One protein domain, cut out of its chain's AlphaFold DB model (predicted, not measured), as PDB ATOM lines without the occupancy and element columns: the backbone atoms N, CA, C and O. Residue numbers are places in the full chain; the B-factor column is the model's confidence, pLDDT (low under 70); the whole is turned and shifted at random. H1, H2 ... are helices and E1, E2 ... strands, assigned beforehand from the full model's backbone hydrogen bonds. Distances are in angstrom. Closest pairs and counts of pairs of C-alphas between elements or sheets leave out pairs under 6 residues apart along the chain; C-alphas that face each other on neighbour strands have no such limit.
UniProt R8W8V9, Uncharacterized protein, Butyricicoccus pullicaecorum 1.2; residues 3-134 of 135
ATOM      1  N   LYS A   3      48.999 -34.359 -52.253       85.56
ATOM      2  CA  LYS A   3      50.174 -34.107 -53.101       85.56
ATOM      3  C   LYS A   3      49.979 -34.658 -54.511       85.56
ATOM      4  O   LYS A   3      50.345 -34.001 -55.476       85.56
ATOM      5  N   ASN A   4      49.493 -35.892 -54.614       88.50
ATOM      6  CA  ASN A   4      49.315 -36.581 -55.888       88.50
ATOM      7  C   ASN A   4      48.209 -37.633 -55.778       88.50
ATOM      8  O   ASN A   4      47.905 -38.096 -54.674       88.50
ATOM      9  N   PHE A   5      47.676 -38.042 -56.923       88.56
ATOM     10  CA  PHE A   5      46.739 -39.144 -57.054       88.56
ATOM     11  C   PHE A   5      47.126 -40.019 -58.245       88.56
ATOM     12  O   PHE A   5      47.141 -39.559 -59.382       88.56
ATOM     13  N   GLU A   6      47.439 -41.284 -57.971       88.25
ATOM     14  CA  GLU A   6      47.692 -42.304 -58.991       88.25
ATOM     15  C   GLU A   6      46.564 -43.341 -58.944       88.25
ATOM     16  O   GLU A   6      46.629 -44.285 -58.144       88.25
ATOM     17  N   PRO A   7      45.500 -43.156 -59.746       82.56
ATOM     18  CA  PRO A   7      44.309 -43.978 -59.648       82.56
ATOM     19  C   PRO A   7      44.625 -45.442 -59.950       82.56
ATOM     20  O   PRO A   7      45.190 -45.790 -60.984       82.56
ATOM     21  N   GLN A   8      44.218 -46.308 -59.030       84.88
ATOM     22  CA  GLN A   8      44.300 -47.755 -59.192       84.88
ATOM     23  C   GLN A   8      42.972 -48.293 -59.745       84.88
ATOM     24  O   GLN A   8      41.915 -47.729 -59.436       84.88
ATOM     25  N   PRO A   9      42.991 -49.373 -60.546       84.81
ATOM     26  CA  PRO A   9      41.767 -49.969 -61.068       84.81
ATOM     27  C   PRO A   9      40.874 -50.483 -59.933       84.81
ATOM     28  O   PRO A   9      41.362 -50.893 -58.877       84.81
ATOM     29  N   TYR A  10      39.561 -50.476 -60.166       83.62
ATOM     30  CA  TYR A  10      38.592 -51.038 -59.229       83.62
ATOM     31  C   TYR A  10      38.784 -52.554 -59.090       83.62
ATOM     32  O   TYR A  10      38.731 -53.282 -60.080       83.62
ATOM     33  N   ASP A  11      38.962 -53.027 -57.858       83.06
ATOM     34  CA  ASP A  11      39.177 -54.434 -57.500       83.06
ATOM     35  C   ASP A  11      38.020 -55.035 -56.673       83.06
ATOM     36  O   ASP A  11      38.108 -56.166 -56.195       83.06
ATOM     37  N   GLY A  12      36.904 -54.306 -56.550       80.94
ATOM     38  CA  GLY A  12      35.724 -54.708 -55.782       80.94
ATOM     39  C   GLY A  12      35.501 -53.858 -54.528       80.94
ATOM     40  O   GLY A  12      36.316 -53.020 -54.155       80.94
ATOM     41  N   LEU A  13      34.347 -54.034 -53.874       83.62
ATOM     42  CA  LEU A  13      34.024 -53.352 -52.617       83.62
ATOM     43  C   LEU A  13      34.025 -54.356 -51.469       83.62
ATOM     44  O   LEU A  13      33.248 -55.310 -51.479       83.62
ATOM     45  N   ASN A  14      34.845 -54.099 -50.453       83.94
ATOM     46  CA  ASN A  14      34.811 -54.837 -49.195       83.94
ATOM     47  C   ASN A  14      34.241 -53.930 -48.093       83.94
ATOM     48  O   ASN A  14      34.975 -53.069 -47.595       83.94
ATOM     49  N   PRO A  15      32.952 -54.075 -47.731       85.31
ATOM     50  CA  PRO A  15      32.309 -53.191 -46.769       85.31
ATOM     51  C   PRO A  15      32.954 -53.277 -45.378       85.31
ATOM     52  O   PRO A  15      33.746 -54.181 -45.064       85.31
ATOM     53  N   LEU A  16      32.614 -52.315 -44.517       86.69
ATOM     54  CA  LEU A  16      32.980 -52.408 -43.108       86.69
ATOM     55  C   LEU A  16      32.309 -53.640 -42.469       86.69
ATOM     56  O   LEU A  16      31.181 -53.980 -42.831       86.69
ATOM     57  N   PRO A  17      32.992 -54.340 -41.546       87.56
ATOM     58  CA  PRO A  17      32.395 -55.464 -40.831       87.56
ATOM     59  C   PRO A  17      31.134 -55.063 -40.053       87.56
ATOM     60  O   PRO A  17      31.053 -53.956 -39.531       87.56
ATOM     61  N   SER A  18      30.188 -55.990 -39.889       87.81
ATOM     62  CA  SER A  18      28.899 -55.730 -39.220       87.81
ATOM     63  C   SER A  18      29.001 -55.369 -37.735       87.81
ATOM     64  O   SER A  18      28.062 -54.819 -37.176       87.81
ATOM     65  N   TYR A  19      30.126 -55.679 -37.087       87.38
ATOM     66  CA  TYR A  19      30.388 -55.320 -35.691       87.38
ATOM     67  C   TYR A  19      30.899 -53.880 -35.519       87.38
ATOM     68  O   TYR A  19      31.202 -53.472 -34.397       87.38
ATOM     69  N   VAL A  20      31.086 -53.135 -36.613       90.12
ATOM     70  CA  VAL A  20      31.456 -51.718 -36.561       90.12
ATOM     71  C   VAL A  20      30.217 -50.894 -36.208       90.12
ATOM     72  O   VAL A  20      29.141 -51.092 -36.762       90.12
ATOM     73  N   THR A  21      30.388 -49.973 -35.270       90.56
ATOM     74  CA  THR A  21      29.354 -49.100 -34.693       90.56
ATOM     75  C   THR A  21      29.710 -47.631 -34.928       90.56
ATOM     76  O   THR A  21      30.788 -47.348 -35.453       90.56
ATOM     77  N   ASN A  22      28.820 -46.698 -34.561       89.31
ATOM     78  CA  ASN A  22      29.016 -45.250 -34.742       89.31
ATOM     79  C   ASN A  22      29.401 -44.887 -36.186       89.31
ATOM     80  O   ASN A  22      30.355 -44.146 -36.430       89.31
ATOM     81  N   VAL A  23      28.703 -45.481 -37.157       91.75
ATOM     82  CA  VAL A  23      29.073 -45.353 -38.567       91.75
ATOM     83  C   VAL A  23      28.676 -43.977 -39.089       91.75
ATOM     84  O   VAL A  23      27.509 -43.586 -39.027       91.75
ATOM     85  N   SER A  24      29.657 -43.272 -39.644       92.69
ATOM     86  CA  SER A  24      29.461 -42.012 -40.355       92.69
ATOM     87  C   SER A  24      29.922 -42.169 -41.797       92.69
ATOM     88  O   SER A  24      31.029 -42.644 -42.061       92.69
ATOM     89  N   SER A  25      29.069 -41.781 -42.734       93.50
ATOM     90  CA  SER A  25      29.345 -41.809 -44.165       93.50
ATOM     91  C   SER A  25      29.420 -40.391 -44.707       93.50
ATOM     92  O   SER A  25      28.592 -39.541 -44.398       93.50
ATOM     93  N   PHE A  26      30.404 -40.149 -45.555       94.69
ATOM     94  CA  PHE A  26      30.681 -38.879 -46.194       94.69
ATOM     95  C   PHE A  26      30.760 -39.100 -47.699       94.69
ATOM     96  O   PHE A  26      31.432 -40.023 -48.165       94.69
ATOM     97  N   THR A  27      30.096 -38.247 -48.465       95.62
ATOM     98  CA  THR A  27      30.197 -38.223 -49.925       95.62
ATOM     99  C   THR A  27      30.716 -36.861 -50.347       95.62
ATOM    100  O   THR A  27      30.121 -35.844 -50.003       95.62
ATOM    101  N   LEU A  28      31.825 -36.849 -51.080       95.19
ATOM    102  CA  LEU A  28      32.337 -35.659 -51.742       95.19
ATOM    103  C   LEU A  28      31.737 -35.604 -53.148       95.19
ATOM    104  O   LEU A  28      31.985 -36.503 -53.960       95.19
ATOM    105  N   THR A  29      30.968 -34.559 -53.428       95.00
ATOM    106  CA  THR A  29      30.404 -34.277 -54.749       95.00
ATOM    107  C   THR A  29      31.083 -33.063 -55.374       95.00
ATOM    108  O   THR A  29      31.546 -32.163 -54.673       95.00
ATOM    109  N   GLY A  30      31.173 -33.069 -56.701       93.06
ATOM    110  CA  GLY A  30      31.601 -31.938 -57.513       93.06
ATOM    111  C   GLY A  30      30.473 -31.516 -58.449       93.06
ATOM    112  O   GLY A  30      29.856 -32.367 -59.088       93.06
ATOM    113  N   SER A  31      30.213 -30.218 -58.531       92.62
ATOM    114  CA  SER A  31      29.206 -29.632 -59.414       92.62
ATOM    115  C   SER A  31      29.867 -29.114 -60.685       92.62
ATOM    116  O   SER A  31      30.804 -28.316 -60.625       92.62
ATOM    117  N   ILE A  32      29.356 -29.541 -61.838       89.38
ATOM    118  CA  ILE A  32      29.807 -29.119 -63.167       89.38
ATOM    119  C   ILE A  32      28.768 -28.148 -63.760       89.38
ATOM    120  O   ILE A  32      27.556 -28.370 -63.608       89.38
ATOM    121  N   PRO A  33      29.192 -27.074 -64.457       84.88
ATOM    122  CA  PRO A  33      28.286 -26.182 -65.174       84.88
ATOM    123  C   PRO A  33      27.303 -26.949 -66.070       84.88
ATOM    124  O   PRO A  33      27.681 -27.846 -66.818       84.88
ATOM    125  N   GLY A  34      26.019 -26.593 -65.992       81.12
ATOM    126  CA  GLY A  34      24.936 -27.339 -66.651       81.12
ATOM    127  C   GLY A  34      24.115 -28.224 -65.708       81.12
ATOM    128  O   GLY A  34      23.177 -28.869 -66.168       81.12
ATOM    129  N   GLY A  35      24.418 -28.208 -64.404       80.06
ATOM    130  CA  GLY A  35      23.613 -28.857 -63.362       80.06
ATOM    131  C   GLY A  35      23.943 -30.333 -63.139       80.06
ATOM    132  O   GLY A  35      23.142 -31.048 -62.542       80.06
ATOM    133  N   TYR A  36      25.095 -30.797 -63.627       86.50
ATOM    134  CA  TYR A  36      25.557 -32.165 -63.413       86.50
ATOM    135  C   TYR A  36      26.348 -32.263 -62.109       86.50
ATOM    136  O   TYR A  36      27.253 -31.467 -61.870       86.50
ATOM    137  N   GLU A  37      26.038 -33.273 -61.300       90.00
ATOM    138  CA  GLU A  37      26.806 -33.616 -60.104       90.00
ATOM    139  C   GLU A  37      27.587 -34.909 -60.333       90.00
ATOM    140  O   GLU A  37      27.031 -35.932 -60.746       90.00
ATOM    141  N   ILE A  38      28.883 -34.872 -60.034       92.94
ATOM    142  CA  ILE A  38      29.769 -36.035 -60.043       92.94
ATOM    143  C   ILE A  38      30.173 -36.404 -58.618       92.94
ATOM    144  O   ILE A  38      30.309 -35.550 -57.745       92.94
ATOM    145  N   THR A  39      30.377 -37.694 -58.359       94.44
ATOM    146  CA  THR A  39      30.941 -38.157 -57.082       94.44
ATOM    147  C   THR A  39      32.456 -38.231 -57.197       94.44
ATOM    148  O   THR A  39      32.955 -38.948 -58.055       94.44
ATOM    149  N   LEU A  40      33.177 -37.545 -56.315       93.38
ATOM    150  CA  LEU A  40      34.644 -37.501 -56.310       93.38
ATOM    151  C   LEU A  40      35.257 -38.431 -55.253       93.38
ATOM    152  O   LEU A  40      36.363 -38.943 -55.420       93.38
ATOM    153  N   ALA A  41      34.541 -38.674 -54.155       95.19
ATOM    154  CA  ALA A  41      34.949 -39.637 -53.139       95.19
ATOM    155  C   ALA A  41      33.768 -40.097 -52.289       95.19
ATOM    156  O   ALA A  41      32.812 -39.352 -52.067       95.19
ATOM    157  N   LYS A  42      33.882 -41.307 -51.739       95.56
ATOM    158  CA  LYS A  42      33.055 -41.749 -50.612       95.56
ATOM    159  C   LYS A  42      33.950 -42.219 -49.484       95.56
ATOM    160  O   LYS A  42      34.907 -42.955 -49.708       95.56
ATOM    161  N   LEU A  43      33.632 -41.806 -48.270       95.69
ATOM    162  CA  LEU A  43      34.336 -42.209 -47.067       95.69
ATOM    163  C   LEU A  43      33.315 -42.714 -46.059       95.69
ATOM    164  O   LEU A  43      32.351 -42.030 -45.758       95.69
ATOM    165  N   THR A  44      33.521 -43.903 -45.518       94.50
ATOM    166  CA  THR A  44      32.747 -44.407 -44.385       94.50
ATOM    167  C   THR A  44      33.700 -44.706 -43.249       94.50
ATOM    168  O   THR A  44      34.647 -45.469 -43.427       94.50
ATOM    169  N   VAL A  45      33.452 -44.114 -42.088       94.44
ATOM    170  CA  VAL A  45      34.207 -44.364 -40.861       94.44
ATOM    171  C   VAL A  45      33.311 -45.006 -39.820       94.44
ATOM    172  O   VAL A  45      32.090 -44.857 -39.850       94.44
ATOM    173  N   GLY A  46      33.915 -45.739 -38.901       93.44
ATOM    174  CA  GLY A  46      33.210 -46.275 -37.749       93.44
ATOM    175  C   GLY A  46      34.170 -46.858 -36.732       93.44
ATOM    176  O   GLY A  46      35.383 -46.933 -36.945       93.44
ATOM    177  N   GLU A  47      33.621 -47.301 -35.613       93.06
ATOM    178  CA  GLU A  47      34.393 -47.728 -34.458       93.06
ATOM    179  C   GLU A  47      34.067 -49.159 -34.039       93.06
ATOM    180  O   GLU A  47      32.962 -49.669 -34.218       93.06
ATOM    181  N   SER A  48      35.046 -49.831 -33.444       93.06
ATOM    182  CA  SER A  48      34.842 -51.123 -32.789       93.06
ATOM    183  C   SER A  48      35.814 -51.287 -31.627       93.06
ATOM    184  O   SER A  48      36.842 -50.613 -31.580       93.06
ATOM    185  N   VAL A  49      35.548 -52.242 -30.742       92.31
ATOM    186  CA  VAL A  49      36.483 -52.631 -29.682       92.31
ATOM    187  C   VAL A  49      36.951 -54.059 -29.926       92.31
ATOM    188  O   VAL A  49      36.143 -54.961 -30.128       92.31
ATOM    189  N   SER A  50      38.264 -54.279 -29.889       86.81
ATOM    190  CA  SER A  50      38.876 -55.602 -30.023       86.81
ATOM    191  C   SER A  50      39.760 -55.886 -28.820       86.81
ATOM    192  O   SER A  50      40.768 -55.209 -28.627       86.81
ATOM    193  N   ALA A  51      39.402 -56.895 -28.022       86.38
ATOM    194  CA  ALA A  51      40.135 -57.275 -26.807       86.38
ATOM    195  C   ALA A  51      40.419 -56.076 -25.873       86.38
ATOM    196  O   ALA A  51      41.527 -55.912 -25.372       86.38
ATOM    197  N   GLY A  52      39.428 -55.193 -25.701       86.31
ATOM    198  CA  GLY A  52      39.549 -53.971 -24.895       86.31
ATOM    199  C   GLY A  52      40.225 -52.788 -25.596       86.31
ATOM    200  O   GLY A  52      40.191 -51.682 -25.066       86.31
ATOM    201  N   ASN A  53      40.781 -52.969 -26.798       89.12
ATOM    202  CA  ASN A  53      41.418 -51.890 -27.549       89.12
ATOM    203  C   ASN A  53      40.428 -51.221 -28.515       89.12
ATOM    204  O   ASN A  53      39.845 -51.917 -29.356       89.12
ATOM    205  N   PRO A  54      40.256 -49.891 -28.450       91.56
ATOM    206  CA  PRO A  54      39.423 -49.164 -29.394       91.56
ATOM    207  C   PRO A  54      40.102 -49.070 -30.768       91.56
ATOM    208  O   PRO A  54      41.284 -48.734 -30.892       91.56
ATOM    209  N   LEU A  55      39.325 -49.360 -31.807       93.44
ATOM    210  CA  LEU A  55      39.735 -49.391 -33.205       93.44
ATOM    211  C   LEU A  55      38.844 -48.466 -34.022       93.44
ATOM    212  O   LEU A  55      37.622 -48.528 -33.900       93.44
ATOM    213  N   SER A  56      39.463 -47.686 -34.901       94.38
ATOM    214  CA  SER A  56      38.761 -46.954 -35.948       94.38
ATOM    215  C   SER A  56      38.919 -47.696 -37.268       94.38
ATOM    216  O   SER A  56      39.991 -48.232 -37.576       94.38
ATOM    217  N   HIS A  57      37.832 -47.769 -38.022       95.06
ATOM    218  CA  HIS A  57      37.777 -48.324 -39.363       95.06
ATOM    219  C   HIS A  57      37.477 -47.207 -40.344       95.06
ATOM    220  O   HIS A  57      36.634 -46.360 -40.068       95.06
ATOM    221  N   ALA A  58      38.117 -47.260 -41.504       95.69
ATOM    222  CA  ALA A  58      37.805 -46.390 -42.623       95.69
ATOM    223  C   ALA A  58      37.667 -47.234 -43.889       95.69
ATOM    224  O   ALA A  58      38.496 -48.101 -44.167       95.69
ATOM    225  N   LEU A  59      36.618 -46.980 -44.657       95.69
ATOM    226  CA  LEU A  59      36.423 -47.460 -46.014       95.69
ATOM    227  C   LEU A  59      36.396 -46.239 -46.920       95.69
ATOM    228  O   LEU A  59      35.482 -45.424 -46.827       95.69
ATOM    229  N   PHE A  60      37.399 -46.116 -47.774       95.69
ATOM    230  CA  PHE A  60      37.503 -45.022 -48.723       95.69
ATOM    231  C   PHE A  60      37.354 -45.556 -50.143       95.69
ATOM    232  O   PHE A  60      38.049 -46.494 -50.532       95.69
ATOM    233  N   GLU A  61      36.458 -44.952 -50.907       95.12
ATOM    234  CA  GLU A  61      36.237 -45.222 -52.319       95.12
ATOM    235  C   GLU A  61      36.708 -44.013 -53.123       95.12
ATOM    236  O   GLU A  61      36.182 -42.907 -52.960       95.12
ATOM    237  N   SER A  62      37.701 -44.229 -53.985       93.06
ATOM    238  CA  SER A  62      38.195 -43.202 -54.892       93.06
ATOM    239  C   SER A  62      37.401 -43.182 -56.188       93.06
ATOM    240  O   SER A  62      36.940 -44.215 -56.684       93.06
ATOM    241  N   PHE A  63      37.271 -41.985 -56.744       93.56
ATOM    242  CA  PHE A  63      36.747 -41.742 -58.076       93.56
ATOM    243  C   PHE A  63      37.784 -40.929 -58.855       93.56
ATOM    244  O   PHE A  63      38.694 -40.348 -58.256       93.56
ATOM    245  N   ASP A  64      37.699 -40.950 -60.179       89.44
ATOM    246  CA  ASP A  64      38.434 -39.999 -61.008       89.44
ATOM    247  C   ASP A  64      37.729 -38.632 -61.040       89.44
ATOM    248  O   ASP A  64      36.644 -38.435 -60.486       89.44
ATOM    249  N   ASP A  65      38.364 -37.672 -61.699       86.00
ATOM    250  CA  ASP A  65      37.877 -36.306 -61.908       86.00
ATOM    251  C   ASP A  65      36.631 -36.212 -62.811       86.00
ATOM    252  O   ASP A  65      36.080 -35.126 -62.974       86.00
ATOM    253  N   HIS A  66      36.169 -37.336 -63.368       87.12
ATOM    254  CA  HIS A  66      34.944 -37.466 -64.161       87.12
ATOM    255  C   HIS A  66      33.856 -38.263 -63.417       87.12
ATOM    256  O   HIS A  66      32.807 -38.581 -63.985       87.12
ATOM    257  N   GLY A  67      34.094 -38.618 -62.151       87.25
ATOM    258  CA  GLY A  67      33.160 -39.367 -61.319       87.25
ATOM    259  C   GLY A  67      33.079 -40.861 -61.630       87.25
ATOM    260  O   GLY A  67      32.116 -41.527 -61.234       87.25
ATOM    261  N   ARG A  68      34.070 -41.429 -62.322       88.81
ATOM    262  CA  ARG A  68      34.169 -42.876 -62.523       88.81
ATOM    263  C   ARG A  68      34.783 -43.511 -61.293       88.81
ATOM    264  O   ARG A  68      35.796 -43.059 -60.769       88.81
ATOM    265  N   ARG A  69      34.166 -44.594 -60.833       90.62
ATOM    266  CA  ARG A  69      34.640 -45.330 -59.665       90.62
ATOM    267  C   ARG A  69      35.992 -45.982 -59.953       90.62
ATOM    268  O   ARG A  69      36.116 -46.743 -60.911       90.62
ATOM    269  N   MET A  70      36.955 -45.714 -59.080       91.69
ATOM    270  CA  MET A  70      38.297 -46.283 -59.106       91.69
ATOM    271  C   MET A  70      38.410 -47.318 -57.987       91.69
ATOM    272  O   MET A  70      37.588 -48.222 -57.931       91.69
ATOM    273  N   LYS A  71      39.386 -47.230 -57.086       93.06
ATOM    274  CA  LYS A  71      39.649 -48.257 -56.072       93.06
ATOM    275  C   LYS A  71      38.913 -47.993 -54.761       93.06
ATOM    276  O   LYS A  71      38.748 -46.849 -54.346       93.06
ATOM    277  N   ALA A  72      38.549 -49.060 -54.055       93.44
ATOM    278  CA  ALA A  72      38.077 -48.977 -52.680       93.44
ATOM    279  C   ALA A  72      39.086 -49.637 -51.734       93.44
ATOM    280  O   ALA A  72      39.482 -50.780 -51.935       93.44
ATOM    281  N   THR A  73      39.492 -48.938 -50.677       94.12
ATOM    282  CA  THR A  73      40.401 -49.484 -49.663       94.12
ATOM    283  C   THR A  73      39.767 -49.385 -48.289       94.12
ATOM    284  O   THR A  73      39.265 -48.335 -47.889       94.12
ATOM    285  N   ARG A  74      39.849 -50.486 -47.540       94.12
ATOM    286  CA  ARG A  74      39.473 -50.545 -46.130       94.12
ATOM    287  C   ARG A  74      40.708 -50.630 -45.249       94.12
ATOM    288  O   ARG A  74      41.568 -51.482 -45.467       94.12
ATOM    289  N   THR A  75      40.749 -49.830 -44.198       93.81
ATOM    290  CA  THR A  75      41.796 -49.855 -43.176       93.81
ATOM    291  C   THR A  75      41.195 -49.915 -41.782       93.81
ATOM    292  O   THR A  75      40.022 -49.616 -41.558       93.81
ATOM    293  N   ARG A  76      42.024 -50.348 -40.831       93.44
ATOM    294  CA  ARG A  76      41.674 -50.441 -39.418       93.44
ATOM    295  C   ARG A  76      42.891 -50.096 -38.581       93.44
ATOM    296  O   ARG A  76      43.941 -50.711 -38.769       93.44
ATOM    297  N   VAL A  77      42.739 -49.153 -37.660       94.12
ATOM    298  CA  VAL A  77      43.850 -48.602 -36.875       94.12
ATOM    299  C   VAL A  77      43.460 -48.471 -35.401       94.12
ATOM    300  O   VAL A  77      42.331 -48.117 -35.063       94.12
ATOM    301  N   SER A  78      44.411 -48.774 -34.517       92.38
ATOM    302  CA  SER A  78      44.371 -48.494 -33.074       92.38
ATOM    303  C   SER A  78      45.316 -47.345 -32.723       92.38
ATOM    304  O   SER A  78      46.269 -47.089 -33.454       92.38
ATOM    305  N   GLY A  79      45.143 -46.752 -31.542       89.88
ATOM    306  CA  GLY A  79      46.085 -45.775 -30.987       89.88
ATOM    307  C   GLY A  79      45.591 -44.332 -31.073       89.88
ATOM    308  O   GLY A  79      44.384 -44.084 -31.151       89.88
ATOM    309  N   PHE A  80      46.534 -43.394 -30.994       86.69
ATOM    310  CA  PHE A  80      46.275 -41.954 -31.052       86.69
ATOM    311  C   PHE A  80      45.905 -41.524 -32.478       86.69
ATOM    312  O   PHE A  80      46.428 -42.093 -33.436       86.69
ATOM    313  N   ASP A  81      44.976 -40.573 -32.617       89.44
ATOM    314  CA  ASP A  81      44.435 -40.104 -33.907       89.44
ATOM    315  C   ASP A  81      43.994 -41.229 -34.859       89.44
ATOM    316  O   ASP A  81      44.066 -41.110 -36.083       89.44
ATOM    317  N   ARG A  82      43.533 -42.355 -34.295       91.94
ATOM    318  CA  ARG A  82      43.226 -43.590 -35.033       91.94
ATOM    319  C   ARG A  82      42.308 -43.391 -36.238       91.94
ATOM    320  O   ARG A  82      42.505 -44.074 -37.236       91.94
ATOM    321  N   GLU A  83      41.339 -42.480 -36.160       92.50
ATOM    322  CA  GLU A  83      40.435 -42.178 -37.273       92.50
ATOM    323  C   GLU A  83      41.174 -41.494 -38.418       92.50
ATOM    324  O   GLU A  83      41.197 -42.014 -39.530       92.50
ATOM    325  N   PHE A  84      41.875 -40.395 -38.132       92.25
ATOM    326  CA  PHE A  84      42.694 -39.695 -39.117       92.25
ATOM    327  C   PHE A  84      43.698 -40.635 -39.797       92.25
ATOM    328  O   PHE A  84      43.834 -40.637 -41.023       92.25
ATOM    329  N   VAL A  85      44.383 -41.469 -39.009       93.25
ATOM    330  CA  VAL A  85      45.355 -42.433 -39.535       93.25
ATOM    331  C   VAL A  85      44.660 -43.491 -40.394       93.25
ATOM    332  O   VAL A  85      45.150 -43.784 -41.482       93.25
ATOM    333  N   ALA A  86      43.511 -44.025 -39.965       93.81
ATOM    334  CA  ALA A  86      42.741 -44.976 -40.764       93.81
ATOM    335  C   ALA A  86      42.329 -44.367 -42.113       93.81
ATOM    336  O   ALA A  86      42.626 -44.957 -43.155       93.81
ATOM    337  N   VAL A  87      41.733 -43.171 -42.110       94.69
ATOM    338  CA  VAL A  87      41.304 -42.454 -43.322       94.69
ATOM    339  C   VAL A  87      42.484 -42.212 -44.257       94.69
ATOM    340  O   VAL A  87      42.443 -42.610 -45.422       94.69
ATOM    341  N   LYS A  88      43.578 -41.638 -43.747       93.31
ATOM    342  CA  LYS A  88      44.779 -41.361 -44.542       93.31
ATOM    343  C   LYS A  88      45.368 -42.637 -45.141       93.31
ATOM    344  O   LYS A  88      45.700 -42.658 -46.323       93.31
ATOM    345  N   SER A  89      45.467 -43.715 -44.362       92.81
ATOM    346  CA  SER A  89      45.947 -45.008 -44.858       92.81
ATOM    347  C   SER A  89      45.024 -45.602 -45.925       92.81
ATOM    348  O   SER A  89      45.525 -46.183 -46.887       92.81
ATOM    349  N   ALA A  90      43.702 -45.447 -45.795       93.56
ATOM    350  CA  ALA A  90      42.744 -45.923 -46.794       93.56
ATOM    351  C   ALA A  90      42.895 -45.156 -48.110       93.56
ATOM    352  O   ALA A  90      43.052 -45.761 -49.168       93.56
ATOM    353  N   MET A  91      42.958 -43.828 -48.034       94.19
ATOM    354  CA  MET A  91      43.207 -42.975 -49.193       94.19
ATOM    355  C   MET A  91      44.550 -43.302 -49.863       94.19
ATOM    356  O   MET A  91      44.613 -43.425 -51.087       94.19
ATOM    357  N   SER A  92      45.615 -43.527 -49.088       92.38
ATOM    358  CA  SER A  92      46.905 -43.954 -49.642       92.38
ATOM    359  C   SER A  92      46.851 -45.321 -50.320       92.38
ATOM    360  O   SER A  92      47.469 -45.491 -51.368       92.38
ATOM    361  N   GLY A  93      46.067 -46.274 -49.810       90.31
ATOM    362  CA  GLY A  93      45.836 -47.554 -50.493       90.31
ATOM    363  C   GLY A  93      45.077 -47.430 -51.822       90.31
ATOM    364  O   GLY A  93      45.227 -48.294 -52.695       90.31
ATOM    365  N   CYS A  94      44.325 -46.338 -52.003       90.25
ATOM    366  CA  CYS A  94      43.688 -45.954 -53.263       90.25
ATOM    367  C   CYS A  94      44.594 -45.144 -54.209       90.25
ATOM    368  O   CYS A  94      44.148 -44.824 -55.308       90.25
ATOM    369  N   GLY A  95      45.836 -44.829 -53.814       89.88
ATOM    370  CA  GLY A  95      46.806 -44.108 -54.647       89.88
ATOM    371  C   GLY A  95      46.983 -42.623 -54.313       89.88
ATOM    372  O   GLY A  95      47.670 -41.917 -55.049       89.88
ATOM    373  N   PHE A  96      46.396 -42.124 -53.217       91.50
ATOM    374  CA  PHE A  96      46.607 -40.740 -52.783       91.50
ATOM    375  C   PHE A  96      47.907 -40.572 -51.987       91.50
ATOM    376  O   PHE A  96      48.124 -41.189 -50.938       91.50
ATOM    377  N   ALA A  97      48.754 -39.658 -52.450       89.06
ATOM    378  CA  ALA A  97      49.915 -39.186 -51.713       89.06
ATOM    379  C   ALA A  97      49.566 -37.910 -50.942       89.06
ATOM    380  O   ALA A  97      48.901 -37.015 -51.460       89.06
ATOM    381  N   PHE A  98      50.071 -37.792 -49.717       86.88
ATOM    382  CA  PHE A  98      49.800 -36.661 -48.830       86.88
ATOM    383  C   PHE A  98      51.071 -35.872 -48.544       86.88
ATOM    384  O   PHE A  98      52.147 -36.450 -48.369       86.88
ATOM    385  N   HIS A  99      50.937 -34.558 -48.404       85.06
ATOM    386  CA  HIS A  99      51.931 -33.771 -47.681       85.06
ATOM    387  C   HIS A  99      51.891 -34.123 -46.182       85.06
ATOM    388  O   HIS A  99      50.868 -34.615 -45.687       85.06
ATOM    389  N   PRO A 100      52.977 -33.882 -45.426       78.00
ATOM    390  CA  PRO A 100      52.903 -33.860 -43.970       78.00
ATOM    391  C   PRO A 100      51.806 -32.877 -43.545       78.00
ATOM    392  O   PRO A 100      51.846 -31.705 -43.907       78.00
ATOM    393  N   ALA A 101      50.796 -33.376 -42.840       74.44
ATOM    394  CA  ALA A 101      49.630 -32.610 -42.432       74.44
ATOM    395  C   ALA A 101      49.243 -33.014 -41.012       74.44
ATOM    396  O   ALA A 101      49.419 -34.177 -40.632       74.44
ATOM    397  N   LEU A 102      48.744 -32.043 -40.250       79.44
ATOM    398  CA  LEU A 102      48.217 -32.279 -38.915       79.44
ATOM    399  C   LEU A 102      46.927 -33.114 -38.990       79.44
ATOM    400  O   LEU A 102      46.235 -33.062 -40.014       79.44
ATOM    401  N   PRO A 103      46.602 -33.870 -37.926       83.44
ATOM    402  CA  PRO A 103      45.308 -34.525 -37.798       83.44
ATOM    403  C   PRO A 103      44.170 -33.515 -37.974       83.44
ATOM    404  O   PRO A 103      44.224 -32.406 -37.441       83.44
ATOM    405  N   GLY A 104      43.150 -33.900 -38.734       85.62
ATOM    406  CA  GLY A 104      41.973 -33.082 -39.005       85.62
ATOM    407  C   GLY A 104      40.729 -33.954 -39.138       85.62
ATOM    408  O   GLY A 104      40.842 -35.172 -39.281       85.62
ATOM    409  N   ALA A 105      39.559 -33.319 -39.083       90.00
ATOM    410  CA  ALA A 105      38.278 -33.995 -39.257       90.00
ATOM    411  C   ALA A 105      38.139 -34.588 -40.670       90.00
ATOM    412  O   ALA A 105      38.768 -34.109 -41.622       90.00
ATOM    413  N   CYS A 106      37.288 -35.604 -40.811       91.25
ATOM    414  CA  CYS A 106      37.009 -36.258 -42.089       91.25
ATOM    415  C   CYS A 106      36.579 -35.252 -43.171       91.25
ATOM    416  O   CYS A 106      37.066 -35.309 -44.299       91.25
ATOM    417  N   GLU A 107      35.745 -34.276 -42.817       91.94
ATOM    418  CA  GLU A 107      35.287 -33.213 -43.709       91.94
ATOM    419  C   GLU A 107      36.448 -32.355 -44.203       91.94
ATOM    420  O   GLU A 107      36.538 -32.081 -45.394       91.94
ATOM    421  N   THR A 108      37.378 -31.974 -43.324       91.62
ATOM    422  CA  THR A 108      38.557 -31.182 -43.708       91.62
ATOM    423  C   THR A 108      39.427 -31.930 -44.718       91.62
ATOM    424  O   THR A 108      39.911 -31.333 -45.679       91.62
ATOM    425  N   ILE A 109      39.600 -33.242 -44.532       91.94
ATOM    426  CA  ILE A 109      40.352 -34.090 -45.468       91.94
ATOM    427  C   ILE A 109      39.644 -34.144 -46.827       91.94
ATOM    428  O   ILE A 109      40.298 -34.021 -47.863       91.94
ATOM    429  N   LEU A 110      38.319 -34.315 -46.829       93.12
ATOM    430  CA  LEU A 110      37.521 -34.402 -48.052       93.12
ATOM    431  C   LEU A 110      37.426 -33.064 -48.791       93.12
ATOM    432  O   LEU A 110      37.520 -33.056 -50.012       93.12
ATOM    433  N   TYR A 111      37.329 -31.936 -48.088       93.06
ATOM    434  CA  TYR A 111      37.412 -30.618 -48.721       93.06
ATOM    435  C   TYR A 111      38.774 -30.401 -49.376       93.06
ATOM    436  O   TYR A 111      38.833 -30.003 -50.536       93.06
ATOM    437  N   ALA A 112      39.868 -30.762 -48.701       92.19
ATOM    438  CA  ALA A 112      41.199 -30.668 -49.293       92.19
ATOM    439  C   ALA A 112      41.398 -31.618 -50.493       92.19
ATOM    440  O   ALA A 112      42.247 -31.367 -51.350       92.19
ATOM    441  N   LEU A 113      40.644 -32.721 -50.550       92.38
ATOM    442  CA  LEU A 113      40.565 -33.584 -51.727       92.38
ATOM    443  C   LEU A 113      39.748 -32.930 -52.854       92.38
ATOM    444  O   LEU A 113      40.151 -33.005 -54.011       92.38
ATOM    445  N   GLY A 114      38.640 -32.263 -52.531       91.88
ATOM    446  CA  GLY A 114      37.850 -31.489 -53.488       91.88
ATOM    447  C   GLY A 114      38.662 -30.368 -54.137       91.88
ATOM    448  O   GLY A 114      38.703 -30.281 -55.360       91.88
ATOM    449  N   GLU A 115      39.396 -29.588 -53.340       91.62
ATOM    450  CA  GLU A 115      40.317 -28.550 -53.832       91.62
ATOM    451  C   GLU A 115      41.381 -29.124 -54.780       91.62
ATOM    452  O   GLU A 115      41.722 -28.513 -55.792       91.62
ATOM    453  N   PHE A 116      41.898 -30.318 -54.474       92.19
ATOM    454  CA  PHE A 116      42.844 -31.011 -55.344       92.19
ATOM    455  C   PHE A 116      42.214 -31.361 -56.699       92.19
ATOM    456  O   PHE A 116      42.835 -31.110 -57.730       92.19
ATOM    457  N   PHE A 117      40.984 -31.882 -56.716       91.62
ATOM    458  CA  PHE A 117      40.276 -32.172 -57.964       91.62
ATOM    459  C   PHE A 117      39.935 -30.907 -58.754       91.62
ATOM    460  O   PHE A 117      40.134 -30.902 -59.963       91.62
ATOM    461  N   GLN A 118      39.516 -29.821 -58.102       91.50
ATOM    462  CA  GLN A 118      39.278 -28.535 -58.774       91.50
ATOM    463  C   GLN A 118      40.551 -27.961 -59.409       91.50
ATOM    464  O   GLN A 118      40.506 -27.390 -60.495       91.50
ATOM    465  N   ALA A 119      41.704 -28.131 -58.755       90.25
ATOM    466  CA  ALA A 119      42.983 -27.702 -59.311       90.25
ATOM    467  C   ALA A 119      43.411 -28.530 -60.539       90.25
ATOM    468  O   ALA A 119      44.134 -28.018 -61.393       90.25
ATOM    469  N   GLN A 120      42.991 -29.798 -60.625       88.25
ATOM    470  CA  GLN A 120      43.294 -30.686 -61.754       88.25
ATOM    471  C   GLN A 120      42.287 -30.569 -62.901       88.25
ATOM    472  O   GLN A 120      42.694 -30.588 -64.062       88.25
ATOM    473  N   ASN A 121      41.002 -30.433 -62.580       88.38
ATOM    474  CA  ASN A 121      39.907 -30.333 -63.531       88.38
ATOM    475  C   ASN A 121      39.127 -29.016 -63.324       88.38
ATOM    476  O   ASN A 121      38.252 -28.948 -62.455       88.38
ATOM    477  N   PRO A 122      39.396 -27.986 -64.151       87.62
ATOM    478  CA  PRO A 122      38.705 -26.698 -64.088       87.62
ATOM    479  C   PRO A 122      37.199 -26.754 -64.383       87.62
ATOM    480  O   PRO A 122      36.513 -25.755 -64.182       87.62
ATOM    481  N   GLU A 123      36.669 -27.877 -64.883       89.62
ATOM    482  CA  GLU A 123      35.227 -28.045 -65.114       89.62
ATOM    483  C   GLU A 123      34.437 -28.197 -63.807       89.62
ATOM    484  O   GLU A 123      33.229 -27.960 -63.783       89.62
ATOM    485  N   ILE A 124      35.107 -28.565 -62.711       90.56
ATOM    486  CA  ILE A 124      34.492 -28.687 -61.388       90.56
ATOM    487  C   ILE A 124      34.367 -27.287 -60.779       90.56
ATOM    488  O   ILE A 124      35.309 -26.747 -60.198       90.56
ATOM    489  N   ALA A 125      33.178 -26.698 -60.890       89.94
ATOM    490  CA  ALA A 125      32.912 -25.343 -60.419       89.94
ATOM    491  C   ALA A 125      32.861 -25.260 -58.887       89.94
ATOM    492  O   ALA A 125      33.424 -24.343 -58.293       89.94
ATOM    493  N   GLU A 126      32.216 -26.234 -58.242       90.75
ATOM    494  CA  GLU A 126      32.030 -26.265 -56.790       90.75
ATOM    495  C   GLU A 126      32.183 -27.687 -56.251       90.75
ATOM    496  O   GLU A 126      31.954 -28.660 -56.969       90.75
ATOM    497  N   VAL A 127      32.558 -27.807 -54.978       92.88
ATOM    498  CA  VAL A 127      32.652 -29.085 -54.265       92.88
ATOM    499  C   VAL A 127      31.871 -29.020 -52.958       92.88
ATOM    500  O   VAL A 127      31.901 -28.009 -52.258       92.88
ATOM    501  N   ALA A 128      31.196 -30.111 -52.611       93.38
ATOM    502  CA  ALA A 128      30.418 -30.220 -51.384       93.38
ATOM    503  C   ALA A 128      30.670 -31.563 -50.694       93.38
ATOM    504  O   ALA A 128      30.804 -32.602 -51.340       93.38
ATOM    505  N   VAL A 129      30.722 -31.544 -49.361       93.31
ATOM    506  CA  VAL A 129      30.795 -32.760 -48.543       93.31
ATOM    507  C   VAL A 129      29.449 -32.970 -47.868       93.31
ATOM    508  O   VAL A 129      29.027 -32.165 -47.039       93.31
ATOM    509  N   VAL A 130      28.786 -34.072 -48.203       92.44
ATOM    510  CA  VAL A 130      27.543 -34.507 -47.563       92.44
ATOM    511  C   VAL A 130      27.882 -35.561 -46.520       92.44
ATOM    512  O   VAL A 130      28.375 -36.632 -46.875       92.44
ATOM    513  N   SER A 131      27.614 -35.272 -45.248       88.56
ATOM    514  CA  SER A 131      27.760 -36.224 -44.145       88.56
ATOM    515  C   SER A 131      26.409 -36.828 -43.748       88.56
ATOM    516  O   SER A 131      25.374 -36.164 -43.737       88.56
ATOM    517  N   GLN A 132      26.417 -38.120 -43.440       85.81
ATOM    518  CA  GLN A 132      25.290 -38.878 -42.913       85.81
ATOM    519  C   GLN A 132      25.790 -39.727 -41.748       85.81
ATOM    520  O   GLN A 132      26.619 -40.618 -41.929       85.81
ATOM    521  N   SER A 133      25.288 -39.450 -40.550       78.19
ATOM    522  CA  SER A 133      25.520 -40.268 -39.362       78.19
ATOM    523  C   SER A 133      24.301 -41.155 -39.114       78.19
ATOM    524  O   SER A 133      23.182 -40.662 -38.969       78.19
ATOM    525  N   CYS A 134      24.511 -42.469 -39.067       61.94
ATOM    526  CA  CYS A 134      23.479 -43.408 -38.639       61.94
ATOM    527  C   CYS A 134      23.610 -43.607 -37.125       61.94
ATOM    528  O   CYS A 134      24.617 -44.148 -36.663       61.94
TER     529      CYS A 134
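What this domain is: This is residues 3 to 134 of the 135 residues of an uncharacterized protein of Butyricicoccus pullicaecorum 1.2 (UniProt R8W8V9). A long, twisted slab of five antiparallel strands, in the order E5, E4, E3, E2, E7, has two helices over one face, H1 above the E5 and E4 side and H2 above E2. On the helix side sits a small strand pair, E1 and E6, and residues 6 to 20 wrap round the sheet's E5 side to E2. The 132 printed residues hold E1, E2, E3, E4, E5, H1, E6, H2 and E7 in chain order, of mixed class. The whole is compact, with a radius of gyration of the C-alphas of 14.6 A, and elongated, spanning 51 by 30 by 26 A.

Where its parts are: Look first for E3, residues 36 to 50, 42.9 A long. Beside it run E2, residues 21 to 32, 34.8 A, and E4, residues 53 to 63, 32.5 A; the edge strands are E5, residues 69 to 78, 28.5 A, and E7, residues 126 to 133, ending at C-alpha 133 (25.520, -40.268, -39.362). H1 is residues 82 to 93, 16.2 A, and H2 residues 106 to 120, 21.4 A. Find E1, residues 3 to 5, from C-alpha 3 at (50.174, -34.107, -53.101), and E6 at residues 96 to 98.

How they stand to each other: E2 to E5 form a meander, each strand the antiparallel neighbour of the one before; check N 58 and O 75, 3.0 A, N 44 and O 59, 2.8 A, and N 26 and O 43, 2.7 A. E7 is the antiparallel neighbour of E2, with N 27 and O 130 within hydrogen-bond range at 2.8 A. H1 and H2 are on the same face, two layers in all. H1, height 6.2 A, runs slantwise at 35 degrees to E5 on the local plane; C-alphas 73 and 90 are their closest, 5.1 A. H2, height 8.0 A, runs along E2 at 22 degrees on the local plane; C-alphas 28 and 110 are their closest, 6.5 A. The helices are close but not clearly touching, C-alphas 84 and 106 being closest at 7.3 A. Every O i to N i+4 pair in H1 and H2 is within hydrogen-bond range. E1 and E6 are antiparallel, with N 97 and O 4 at 2.8 A.

The domain as a whole: The C-alphas farthest apart, of Gly 34 and Ala 51, are 52.1 A apart. The printed part has no cut; the link from E1 to E2 is long. Mean pLDDT of the printed part is 89.9, and residue 134 is under 70.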